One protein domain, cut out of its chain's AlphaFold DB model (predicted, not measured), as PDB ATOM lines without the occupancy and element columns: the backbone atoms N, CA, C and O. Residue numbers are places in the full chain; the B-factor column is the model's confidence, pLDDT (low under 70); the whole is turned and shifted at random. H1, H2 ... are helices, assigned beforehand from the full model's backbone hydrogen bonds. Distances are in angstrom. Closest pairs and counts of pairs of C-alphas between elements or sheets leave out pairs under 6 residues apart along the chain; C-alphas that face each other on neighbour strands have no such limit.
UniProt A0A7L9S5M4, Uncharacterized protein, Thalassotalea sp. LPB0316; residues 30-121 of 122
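This is residues 30 to 121 of the 122 residues of an uncharacterized protein of Thalassotalea sp. LPB0316 (UniProt A0A7L9S5M4). The longest helix, H3, lies side by side with H6, and the shorter H1, H2, H4 and H5 cover one side of this pair. The printed part has 92 residues with six named helices, H1 to H6 along the chain, and no named strand: all helix. It is compact, with a radius of gyration of the C-alphas of 12.3 A and spans of 34 by 25 by 23 A.

H3, residues 52 to 72, begins at C-alpha 52 (42.230, 16.232, 10.145) and measures 30.5 A. H6, residues 106 to 119, measures 20.3 A and ends at C-alpha 119 (49.191, 44.681, 0.791). H1 is residues 30 to 34, H2 39 to 46, H4 76 to 84 and H5 97 to 104.

H3, the hub, touches H1, H2, H4 and H6. H3 and H6 run the same way at a shallow tilt of 25 degrees; their closest C-alphas, of Ile 65 and Leu 113, are 5.6 A apart. H3 and H5 are apart. Every O i to N i+4 pair is within hydrogen-bond range except in H4, 3 of 5.

The printed part has no cut. The link H4 to H5 is long, 12 residues. Residues 120 to 121 have pLDDT under 70.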
ATOM      1  N   ASN A  30      57.127  25.260  13.945       95.75
ATOM      2  CA  ASN A  30      58.293  26.138  14.008       95.75
ATOM      3  C   ASN A  30      57.943  27.576  13.610       95.75
ATOM      4  O   ASN A  30      58.381  28.512  14.275       95.75
ATOM      5  N   ILE A  31      57.118  27.762  12.578       97.06
ATOM      6  CA  ILE A  31      56.634  29.081  12.150       97.06
ATOM      7  C   ILE A  31      55.854  29.769  13.274       97.06
ATOM      8  O   ILE A  31      56.164  30.909  13.615       97.06
ATOM      9  N   LEU A  32      54.898  29.076  13.902       96.94
ATOM     10  CA  LEU A  32      54.128  29.632  15.022       96.94
ATOM     11  C   LEU A  32      55.042  30.072  16.176       96.94
ATOM     12  O   LEU A  32      54.843  31.142  16.755       96.94
ATOM     13  N   ARG A  33      56.088  29.293  16.475       95.38
ATOM     14  CA  ARG A  33      57.096  29.656  17.481       95.38
ATOM     15  C   ARG A  33      57.924  30.872  17.075       95.38
ATOM     16  O   ARG A  33      58.163  31.736  17.914       95.38
ATOM     17  N   TYR A  34      58.322  30.987  15.808       95.00
ATOM     18  CA  TYR A  34      59.012  32.182  15.312       95.00
ATOM     19  C   TYR A  34      58.136  33.434  15.389       95.00
ATOM     20  O   TYR A  34      58.635  34.507  15.719       95.00
ATOM     21  N   TRP A  35      56.828  33.290  15.177       96.56
ATOM     22  CA  TRP A  35      55.847  34.356  15.396       96.56
ATOM     23  C   TRP A  35      55.587  34.665  16.873       96.56
ATOM     24  O   TRP A  35      54.858  35.607  17.171       96.56
ATOM     25  N   LYS A  36      56.207  33.918  17.796       95.19
ATOM     26  CA  LYS A  36      56.046  34.036  19.252       95.19
ATOM     27  C   LYS A  36      54.630  33.702  19.736       95.19
ATOM     28  O   LYS A  36      54.178  34.257  20.737       95.19
ATOM     29  N   ALA A  37      53.933  32.792  19.049       96.50
ATOM     30  CA  ALA A  37      52.673  32.242  19.543       96.50
ATOM     31  C   ALA A  37      52.880  31.547  20.901       96.50
ATOM     32  O   ALA A  37      53.904  30.896  21.124       96.50
ATOM     33  N   SER A  38      51.906  31.671  21.807       96.12
ATOM     34  CA  SER A  38      51.927  30.943  23.079       96.12
ATOM     35  C   SER A  38      51.737  29.442  22.848       96.12
ATOM     36  O   SER A  38      51.111  29.027  21.873       96.12
ATOM     37  N   GLU A  39      52.222  28.604  23.764       94.75
ATOM     38  CA  GLU A  39      52.029  27.149  23.659       94.75
ATOM     39  C   GLU A  39      50.537  26.765  23.679       94.75
ATOM     40  O   GLU A  39      50.129  25.825  23.002       94.75
ATOM     41  N   GLN A  40      49.698  27.527  24.388       95.06
ATOM     42  CA  GLN A  40      48.244  27.358  24.372       95.06
ATOM     43  C   GLN A  40      47.659  27.611  22.978       95.06
ATOM     44  O   GLN A  40      46.840  26.821  22.506       95.06
ATOM     45  N   LEU A  41      48.107  28.675  22.304       95.56
ATOM     46  CA  LEU A  41      47.679  28.999  20.947       95.56
ATOM     47  C   LEU A  41      48.178  27.955  19.939       95.56
ATOM     48  O   LEU A  41      47.434  27.514  19.070       95.56
ATOM     49  N   VAL A  42      49.421  27.493  20.079       96.06
ATOM     50  CA  VAL A  42      49.958  26.405  19.247       96.06
ATOM     51  C   VAL A  42      49.086  25.153  19.372       96.06
ATOM     52  O   VAL A  42      48.686  24.578  18.358       96.06
ATOM     53  N   GLN A  43      48.728  24.760  20.598       93.31
ATOM     54  CA  GLN A  43      47.862  23.605  20.840       93.31
ATOM     55  C   GLN A  43      46.450  23.807  20.277       93.31
ATOM     56  O   GLN A  43      45.898  22.870  19.698       93.31
ATOM     57  N   SER A  44      45.863  25.002  20.401       92.94
ATOM     58  CA  SER A  44      44.521  25.290  19.865       92.94
ATOM     59  C   SER A  44      44.489  25.340  18.334       92.94
ATOM     60  O   SER A  44      43.450  25.083  17.718       92.94
ATOM     61  N   ILE A  45      45.628  25.638  17.702       93.94
ATOM     62  CA  ILE A  45      45.756  25.674  16.247       93.94
ATOM     63  C   ILE A  45      46.017  24.284  15.665       93.94
ATOM     64  O   ILE A  45      45.367  23.938  14.677       93.94
ATOM     65  N   LEU A  46      46.946  23.516  16.248       92.00
ATOM     66  CA  LEU A  46      47.494  22.300  15.637       92.00
ATOM     67  C   LEU A  46      47.016  20.976  16.252       92.00
ATOM     68  O   LEU A  46      47.278  19.930  15.667       92.00
ATOM     69  N   SER A  47      46.367  20.959  17.422       83.19
ATOM     70  CA  SER A  47      46.108  19.681  18.117       83.19
ATOM     71  C   SER A  47      44.734  19.560  18.773       83.19
ATOM     72  O   SER A  47      44.077  18.530  18.636       83.19
ATOM     73  N   MET A  48      44.274  20.568  19.512       79.06
ATOM     74  CA  MET A  48      43.060  20.441  20.322       79.06
ATOM     75  C   MET A  48      41.793  20.492  19.466       79.06
ATOM     76  O   MET A  48      41.453  21.540  18.927       79.06
ATOM     77  N   ASN A  49      41.042  19.385  19.424       76.00
ATOM     78  CA  ASN A  49      39.686  19.303  18.856       76.00
ATOM     79  C   ASN A  49      39.555  19.756  17.386       76.00
ATOM     80  O   ASN A  49      38.459  20.107  16.949       76.00
ATOM     81  N   VAL A  50      40.644  19.733  16.614       84.94
ATOM     82  CA  VAL A  50      40.626  20.046  15.182       84.94
ATOM     83  C   VAL A  50      40.565  18.739  14.390       84.94
ATOM     84  O   VAL A  50      41.399  17.858  14.573       84.94
ATOM     85  N   GLY A  51      39.569  18.594  13.513       89.62
ATOM     86  CA  GLY A  51      39.505  17.452  12.594       89.62
ATOM     87  C   GLY A  51      40.628  17.505  11.554       89.62
ATOM     88  O   GLY A  51      41.047  18.590  11.161       89.62
ATOM     89  N   GLU A  52      41.076  16.351  11.057       89.06
ATOM     90  CA  GLU A  52      42.230  16.232  10.145       89.06
ATOM     91  C   GLU A  52      42.169  17.192   8.942       89.06
ATOM     92  O   GLU A  52      43.125  17.910   8.665       89.06
ATOM     93  N   SER A  53      41.018  17.285   8.268       90.25
ATOM     94  CA  SER A  53      40.853  18.198   7.128       90.25
ATOM     95  C   SER A  53      40.986  19.673   7.518       90.25
ATOM     96  O   SER A  53      41.487  20.473   6.729       90.25
ATOM     97  N   GLU A  54      40.542  20.053   8.716       93.44
ATOM     98  CA  GLU A  54      40.703  21.424   9.194       93.44
ATOM     99  C   GLU A  54      42.141  21.696   9.643       93.44
ATOM    100  O   GLU A  54      42.653  22.787   9.397       93.44
ATOM    101  N   LEU A  55      42.805  20.710  10.253       93.12
ATOM    102  CA  LEU A  55      44.218  20.795  10.605       93.12
ATOM    103  C   LEU A  55      45.059  21.046   9.351       93.12
ATOM    104  O   LEU A  55      45.874  21.968   9.333       93.12
ATOM    105  N   GLN A  56      44.787  20.300   8.278       93.06
ATOM    106  CA  GLN A  56      45.465  20.484   6.999       93.06
ATOM    107  C   GLN A  56      45.278  21.900   6.440       93.06
ATOM    108  O   GLN A  56      46.249  22.549   6.050       93.06
ATOM    109  N   GLU A  57      44.050  22.423   6.476       95.12
ATOM    110  CA  GLU A  57      43.759  23.788   6.028       95.12
ATOM    111  C   GLU A  57      44.494  24.842   6.879       95.12
ATOM    112  O   GLU A  57      45.017  25.821   6.348       95.12
ATOM    113  N   ARG A  58      44.571  24.654   8.203       97.25
ATOM    114  CA  ARG A  58      45.292  25.570   9.104       97.25
ATOM    115  C   ARG A  58      46.795  25.568   8.830       97.25
ATOM    116  O   ARG A  58      47.383  26.647   8.762       97.25
ATOM    117  N   ILE A  59      47.396  24.397   8.628       95.88
ATOM    118  CA  ILE A  59      48.815  24.261   8.263       95.88
ATOM    119  C   ILE A  59      49.091  24.986   6.947       95.88
ATOM    120  O   ILE A  59      50.007  25.803   6.872       95.88
ATOM    121  N   GLU A  60      48.261  24.766   5.928       96.00
ATOM    122  CA  GLU A  60      48.429  25.423   4.633       96.00
ATOM    123  C   GLU A  60      48.328  26.956   4.747       96.00
ATOM    124  O   GLU A  60      49.113  27.684   4.133       96.00
ATOM    125  N   LEU A  61      47.407  27.469   5.570       98.19
ATOM    126  CA  LEU A  61      47.291  28.904   5.837       98.19
ATOM    127  C   LEU A  61      48.546  29.472   6.513       98.19
ATOM    128  O   LEU A  61      49.014  30.535   6.106       98.19
ATOM    129  N   ILE A  62      49.105  28.774   7.507       98.00
ATOM    130  CA  ILE A  62      50.333  29.189   8.207       98.00
ATOM    131  C   ILE A  62      51.500  29.294   7.222       98.00
ATOM    132  O   ILE A  62      52.164  30.331   7.165       98.00
ATOM    133  N   LEU A  63      51.697  28.266   6.392       96.56
ATOM    134  CA  LEU A  63      52.748  28.245   5.372       96.56
ATOM    135  C   LEU A  63      52.580  29.389   4.358       96.56
ATOM    136  O   LEU A  63      53.548  30.064   4.008       96.56
ATOM    137  N   GLN A  64      51.348  29.664   3.910       96.62
ATOM    138  CA  GLN A  64      51.073  30.766   2.979       96.62
ATOM    139  C   GLN A  64      51.329  32.151   3.589       96.62
ATOM    140  O   GLN A  64      51.793  33.052   2.883       96.62
ATOM    141  N   ILE A  65      51.002  32.347   4.869       97.44
ATOM    142  CA  ILE A  65      51.260  33.604   5.581       97.44
ATOM    143  C   ILE A  65      52.771  33.821   5.704       97.44
ATOM    144  O   ILE A  65      53.256  34.882   5.311       97.44
ATOM    145  N   ASP A  66      53.520  32.814   6.164       96.44
ATOM    146  CA  ASP A  66      54.979  32.889   6.302       96.44
ATOM    147  C   ASP A  66      55.669  33.190   4.964       96.44
ATOM    148  O   ASP A  66      56.461  34.131   4.861       96.44
ATOM    149  N   ALA A  67      55.292  32.469   3.903       94.25
ATOM    150  CA  ALA A  67      55.822  32.703   2.564       94.25
ATOM    151  C   ALA A  67      55.570  34.143   2.088       94.25
ATOM    152  O   ALA A  67      56.456  34.773   1.511       94.25
ATOM    153  N   LYS A  68      54.386  34.707   2.356       93.56
ATOM    154  CA  LYS A  68      54.083  36.098   1.997       93.56
ATOM    155  C   LYS A  68      54.897  37.103   2.792       93.56
ATOM    156  O   LYS A  68      55.397  38.051   2.194       93.56
ATOM    157  N   LEU A  69      55.049  36.906   4.098       94.00
ATOM    158  CA  LEU A  69      55.867  37.780   4.943       94.00
ATOM    159  C   LEU A  69      57.315  37.832   4.438       94.00
ATOM    160  O   LEU A  69      57.866  38.920   4.292       94.00
ATOM    161  N   LYS A  70      57.883  36.681   4.064       92.38
ATOM    162  CA  LYS A  70      59.229  36.575   3.472       92.38
ATOM    163  C   LYS A  70      59.360  37.226   2.089       92.38
ATOM    164  O   LYS A  70      60.461  37.603   1.706       92.38
ATOM    165  N   VAL A  71      58.267  37.356   1.335       91.31
ATOM    166  CA  VAL A  71      58.251  38.092   0.057       91.31
ATOM    167  C   VAL A  71      58.143  39.603   0.282       91.31
ATOM    168  O   VAL A  71      58.764  40.371  -0.445       91.31
ATOM    169  N   MET A  72      57.357  40.042   1.269       89.06
ATOM    170  CA  MET A  72      57.112  41.470   1.520       89.06
ATOM    171  C   MET A  72      58.233  42.154   2.298       89.06
ATOM    172  O   MET A  72      58.433  43.359   2.153       89.06
ATOM    173  N   PHE A  73      58.947  41.413   3.142       91.25
ATOM    174  CA  PHE A  73      59.942  41.970   4.045       91.25
ATOM    175  C   PHE A  73      61.311  41.340   3.822       91.25
ATOM    176  O   PHE A  73      61.445  40.139   3.627       91.25
ATOM    177  N   ASN A  74      62.344  42.172   3.910       90.44
ATOM    178  CA  ASN A  74      63.745  41.764   3.827       90.44
ATOM    179  C   ASN A  74      64.461  41.804   5.189       90.44
ATOM    180  O   ASN A  74      65.655  41.525   5.253       90.44
ATOM    181  N   ASN A  75      63.751  42.168   6.265       91.19
ATOM    182  CA  ASN A  75      64.293  42.236   7.619       91.19
ATOM    183  C   ASN A  75      63.580  41.231   8.549       91.19
ATOM    184  O   ASN A  75      62.351  41.127   8.496       91.19
ATOM    185  N   PRO A  76      64.325  40.500   9.402       89.06
ATOM    186  CA  PRO A  76      63.758  39.499  10.309       89.06
ATOM    187  C   PRO A  76      62.696  40.050  11.261       89.06
ATOM    188  O   PRO A  76      61.722  39.353  11.549       89.06
ATOM    189  N   ASP A  77      62.855  41.294  11.715       90.25
ATOM    190  CA  ASP A  77      61.932  41.919  12.664       90.25
ATOM    191  C   ASP A  77      60.519  42.010  12.089       90.25
ATOM    192  O   ASP A  77      59.561  41.672  12.775       90.25
ATOM    193  N   ASN A  78      60.368  42.363  10.812       90.12
ATOM    194  CA  ASN A  78      59.060  42.385  10.164       90.12
ATOM    195  C   ASN A  78      58.592  40.986   9.745       90.12
ATOM    196  O   ASN A  78      57.406  40.692   9.866       90.12
ATOM    197  N   ILE A  79      59.490  40.105   9.287       89.50
ATOM    198  CA  ILE A  79      59.115  38.735   8.881       89.50
ATOM    199  C   ILE A  79      58.516  37.964  10.065       89.50
ATOM    200  O   ILE A  79      57.480  37.319   9.922       89.50
ATOM    201  N   TYR A  80      59.151  38.038  11.235       89.75
ATOM    202  CA  TYR A  80      58.750  37.264  12.412       89.75
ATOM    203  C   TYR A  80      57.919  38.076  13.410       89.75
ATOM    204  O   TYR A  80      57.130  37.513  14.164       89.75
ATOM    205  N   GLY A  81      58.059  39.402  13.409       91.94
ATOM    206  CA  GLY A  81      57.337  40.289  14.313       91.94
ATOM    207  C   GLY A  81      55.947  40.682  13.829       91.94
ATOM    208  O   GLY A  81      55.092  40.896  14.679       91.94
ATOM    209  N   PHE A  82      55.663  40.707  12.518       94.75
ATOM    210  CA  PHE A  82      54.364  41.165  11.993       94.75
ATOM    211  C   PHE A  82      53.167  40.505  12.691       94.75
ATOM    212  O   PHE A  82      52.197  41.172  13.037       94.75
ATOM    213  N   MET A  83      53.261  39.199  12.942       96.81
ATOM    214  CA  MET A  83      52.192  38.419  13.565       96.81
ATOM    215  C   MET A  83      51.938  38.782  15.038       96.81
ATOM    216  O   MET A  83      50.824  38.598  15.522       96.81
ATOM    217  N   SER A  84      52.933  39.337  15.734       93.69
ATOM    218  CA  SER A  84      52.856  39.756  17.144       93.69
ATOM    219  C   SER A  84      52.787  41.277  17.334       93.69
ATOM    220  O   SER A  84      52.701  41.751  18.465       93.69
ATOM    221  N   MET A  85      52.829  42.057  16.252       90.50
ATOM    222  CA  MET A  85      52.798  43.518  16.306       90.50
ATOM    223  C   MET A  85      51.369  44.058  16.159       90.50
ATOM    224  O   MET A  85      50.602  43.540  15.339       90.50
ATOM    225  N   PRO A  86      51.002  45.119  16.908       84.56
ATOM    226  CA  PRO A  86      49.732  45.810  16.721       84.56
ATOM    227  C   PRO A  86      49.574  46.283  15.282       84.56
ATOM    228  O   PRO A  86      50.503  46.841  14.692       84.56
ATOM    229  N   ASN A  87      48.390  46.077  14.717       81.56
ATOM    230  CA  ASN A  87      48.113  46.453  13.345       81.56
ATOM    231  C   ASN A  87      46.703  47.046  13.246       81.56
ATOM    232  O   ASN A  87      45.697  46.373  13.435       81.56
ATOM    233  N   ASN A  88      46.646  48.341  12.926       80.81
ATOM    234  CA  ASN A  88      45.411  49.130  12.912       80.81
ATOM    235  C   ASN A  88      44.568  48.926  11.640       80.81
ATOM    236  O   ASN A  88      43.668  49.715  11.353       80.81
ATOM    237  N   HIS A  89      44.877  47.916  10.826       84.81
ATOM    238  CA  HIS A  89      44.087  47.620   9.643       84.81
ATOM    239  C   HIS A  89      42.691  47.116  10.039       84.81
ATOM    240  O   HIS A  89      42.559  46.251  10.898       84.81
ATOM    241  N   HIS A  90      41.645  47.597   9.359       83.50
ATOM    242  CA  HIS A  90      40.238  47.297   9.682       83.50
ATOM    243  C   HIS A  90      39.900  45.795   9.747       83.50
ATOM    244  O   HIS A  90      38.977  45.402  10.446       83.50
ATOM    245  N   LEU A  91      40.646  44.951   9.026       83.00
ATOM    246  CA  LEU A  91      40.493  43.486   9.061       83.00
ATOM    247  C   LEU A  91      40.922  42.841  10.383       83.00
ATOM    248  O   LEU A  91      40.602  41.677  10.600       83.00
ATOM    249  N   LEU A  92      41.685  43.552  11.208       84.88
ATOM    250  CA  LEU A  92      42.199  43.049  12.476       84.88
ATOM    251  C   LEU A  92      41.489  43.666  13.681       84.88
ATOM    252  O   LEU A  92      41.756  43.250  14.797       84.88
ATOM    253  N   ASP A  93      40.603  44.643  13.465       83.19
ATOM    254  CA  ASP A  93      39.815  45.298  14.521       83.19
ATOM    255  C   ASP A  93      40.665  45.800  15.710       83.19
ATOM    256  O   ASP A  93      40.272  45.737  16.872       83.19
ATOM    257  N   GLY A  94      41.889  46.261  15.417       83.75
ATOM    258  CA  GLY A  94      42.851  46.745  16.413       83.75
ATOM    259  C   GLY A  94      43.660  45.657  17.133       83.75
ATOM    260  O   GLY A  94      44.542  45.998  17.919       83.75
ATOM    261  N   PHE A  95      43.413  44.377  16.852       92.19
ATOM    262  CA  PHE A  95      44.203  43.260  17.364       92.19
ATOM    263  C   PHE A  95      45.482  43.036  16.550       92.19
ATOM    264  O   PHE A  95      45.590  43.380  15.370       92.19
ATOM    265  N   THR A  96      46.468  42.397  17.171       95.75
ATOM    266  CA  THR A  96      47.554  41.748  16.429       95.75
ATOM    267  C   THR A  96      47.004  40.568  15.613       95.75
ATOM    268  O   THR A  96      45.973  39.985  15.974       95.75
ATOM    269  N   PRO A  97      47.689  40.141  14.537       97.06
ATOM    270  CA  PRO A  97      47.295  38.933  13.820       97.06
ATOM    271  C   PRO A  97      47.173  37.694  14.724       97.06
ATOM    272  O   PRO A  97      46.224  36.931  14.568       97.06
ATOM    273  N   LEU A  98      48.079  37.490  15.691       97.50
ATOM    274  CA  LEU A  98      47.997  36.350  16.614       97.50
ATOM    275  C   LEU A  98      46.831  36.442  17.598       97.50
ATOM    276  O   LEU A  98      46.201  35.423  17.857       97.50
ATOM    277  N   GLU A  99      46.507  37.627  18.113       96.38
ATOM    278  CA  GLU A  99      45.320  37.811  18.960       96.38
ATOM    279  C   GLU A  99      44.031  37.511  18.187       96.38
ATOM    280  O   GLU A  99      43.118  36.883  18.721       96.38
ATOM    281  N   LEU A 100      43.959  37.902  16.910       95.88
ATOM    282  CA  LEU A 100      42.821  37.549  16.065       95.88
ATOM    283  C   LEU A 100      42.748  36.032  15.822       95.88
ATOM    284  O   LEU A 100      41.664  35.453  15.857       95.88
ATOM    285  N   VAL A 101      43.890  35.375  15.598       96.88
ATOM    286  CA  VAL A 101      43.958  33.911  15.450       96.88
ATOM    287  C   VAL A 101      43.563  33.197  16.744       96.88
ATOM    288  O   VAL A 101      42.867  32.191  16.673       96.88
ATOM    289  N   ASP A 102      43.941  33.702  17.915       95.62
ATOM    290  CA  ASP A 102      43.538  33.117  19.200       95.62
ATOM    291  C   ASP A 102      42.018  33.191  19.407       95.62
ATOM    292  O   ASP A 102      41.381  32.219  19.810       95.62
ATOM    293  N   ARG A 103      41.409  34.321  19.033       94.00
ATOM    294  CA  ARG A 103      39.962  34.548  19.169       94.00
ATOM    295  C   ARG A 103      39.130  33.782  18.143       94.00
ATOM    296  O   ARG A 103      38.061  33.279  18.475       94.00
ATOM    297  N   GLU A 104      39.589  33.733  16.894       94.69
ATOM    298  CA  GLU A 104      38.788  33.253  15.760       94.69
ATOM    299  C   GLU A 104      39.314  31.960  15.116       94.69
ATOM    300  O   GLU A 104      38.749  31.448  14.142       94.69
ATOM    301  N   GLY A 105      40.420  31.418  15.626       94.62
ATOM    302  CA  GLY A 105      41.073  30.222  15.109       94.62
ATOM    303  C   GLY A 105      41.385  30.338  13.618       94.62
ATOM    304  O   GLY A 105      42.063  31.256  13.144       94.62
ATOM    305  N   LYS A 106      40.841  29.402  12.837       95.75
ATOM    306  CA  LYS A 106      41.006  29.371  11.379       95.75
ATOM    307  C   LYS A 106      40.531  30.653  10.685       95.75
ATOM    308  O   LYS A 106      41.130  31.052   9.685       95.75
ATOM    309  N   ALA A 107      39.464  31.294  11.165       95.88
ATOM    310  CA  ALA A 107      38.971  32.523  10.544       95.88
ATOM    311  C   ALA A 107      39.981  33.675  10.700       95.88
ATOM    312  O   ALA A 107      40.236  34.382   9.722       95.88
ATOM    313  N   GLY A 108      40.672  33.760  11.841       96.50
ATOM    314  CA  GLY A 108      41.765  34.712  12.055       96.50
ATOM    315  C   GLY A 108      42.960  34.480  11.121       96.50
ATOM    316  O   GLY A 108      43.507  35.435  10.557       96.50
ATOM    317  N   LEU A 109      43.311  33.215  10.846       97.81
ATOM    318  CA  LEU A 109      44.338  32.873   9.846       97.81
ATOM    319  C   LEU A 109      43.918  33.334   8.439       97.81
ATOM    320  O   LEU A 109      44.703  33.946   7.713       97.81
ATOM    321  N   LYS A 110      42.655  33.104   8.053       97.50
ATOM    322  CA  LYS A 110      42.117  33.554   6.755       97.50
ATOM    323  C   LYS A 110      42.102  35.077   6.629       97.50
ATOM    324  O   LYS A 110      42.473  35.596   5.574       97.50
ATOM    325  N   ALA A 111      41.692  35.787   7.678       96.00
ATOM    326  CA  ALA A 111      41.675  37.248   7.715       96.00
ATOM    327  C   ALA A 111      43.089  37.827   7.559       96.00
ATOM    328  O   ALA A 111      43.311  38.697   6.715       96.00
ATOM    329  N   THR A 112      44.060  37.263   8.279       96.56
ATOM    330  CA  THR A 112      45.477  37.634   8.170       96.56
ATOM    331  C   THR A 112      46.013  37.407   6.759       96.56
ATOM    332  O   THR A 112      46.596  38.305   6.152       96.56
ATOM    333  N   LEU A 113      45.763  36.236   6.165       96.69
ATOM    334  CA  LEU A 113      46.203  35.964   4.798       96.69
ATOM    335  C   LEU A 113      45.552  36.915   3.778       96.69
ATOM    336  O   LEU A 113      46.204  37.337   2.819       96.69
ATOM    337  N   LYS A 114      44.274  37.265   3.971       95.25
ATOM    338  CA  LYS A 114      43.557  38.235   3.129       95.25
ATOM    339  C   LYS A 114      44.175  39.630   3.227       95.25
ATOM    340  O   LYS A 114      44.369  40.260   2.190       95.25
ATOM    341  N   LEU A 115      44.531  40.074   4.433       93.75
ATOM    342  CA  LEU A 115      45.257  41.323   4.658       93.75
ATOM    343  C   LEU A 115      46.562  41.355   3.853       93.75
ATOM    344  O   LEU A 115      46.763  42.254   3.040       93.75
ATOM    345  N   LEU A 116      47.402  40.327   3.997       93.19
ATOM    346  CA  LEU A 116      48.682  40.251   3.286       93.19
ATOM    347  C   LEU A 116      48.516  40.181   1.762       93.19
ATOM    348  O   LEU A 116      49.349  40.684   1.014       93.19
ATOM    349  N   LYS A 117      47.441  39.557   1.266       92.00
ATOM    350  CA  LYS A 117      47.116  39.571  -0.170       92.00
ATOM    351  C   LYS A 117      46.782  40.979  -0.670       92.00
ATOM    352  O   LYS A 117      47.200  41.302  -1.774       92.00
ATOM    353  N   GLY A 118      46.096  41.798   0.129       89.56
ATOM    354  CA  GLY A 118      45.778  43.187  -0.219       89.56
ATOM    355  C   GLY A 118      46.978  44.137  -0.171       89.56
ATOM    356  O   GLY A 118      47.020  45.094  -0.934       89.56
ATOM    357  N   MET A 119      47.978  43.855   0.672       84.19
ATOM    358  CA  MET A 119      49.191  44.681   0.791       84.19
ATOM    359  C   MET A 119      50.119  44.602  -0.433       84.19
ATOM    360  O   MET A 119      50.845  45.548  -0.702       84.19
ATOM    361  N   VAL A 120      50.094  43.492  -1.181       65.31
ATOM    362  CA  VAL A 120      50.970  43.256  -2.352       65.31
ATOM    363  C   VAL A 120      50.397  43.867  -3.646       65.31
ATOM    364  O   VAL A 120      51.029  43.810  -4.692       65.31
ATOM    365  N   SER A 121      49.197  44.455  -3.612       53.16
ATOM    366  CA  SER A 121      48.520  45.011  -4.797       53.16
ATOM    367  C   SER A 121      48.829  46.492  -5.078       53.16
ATOM    368  O   SER A 121      47.968  47.182  -5.622       53.16
TER     369      SER A 121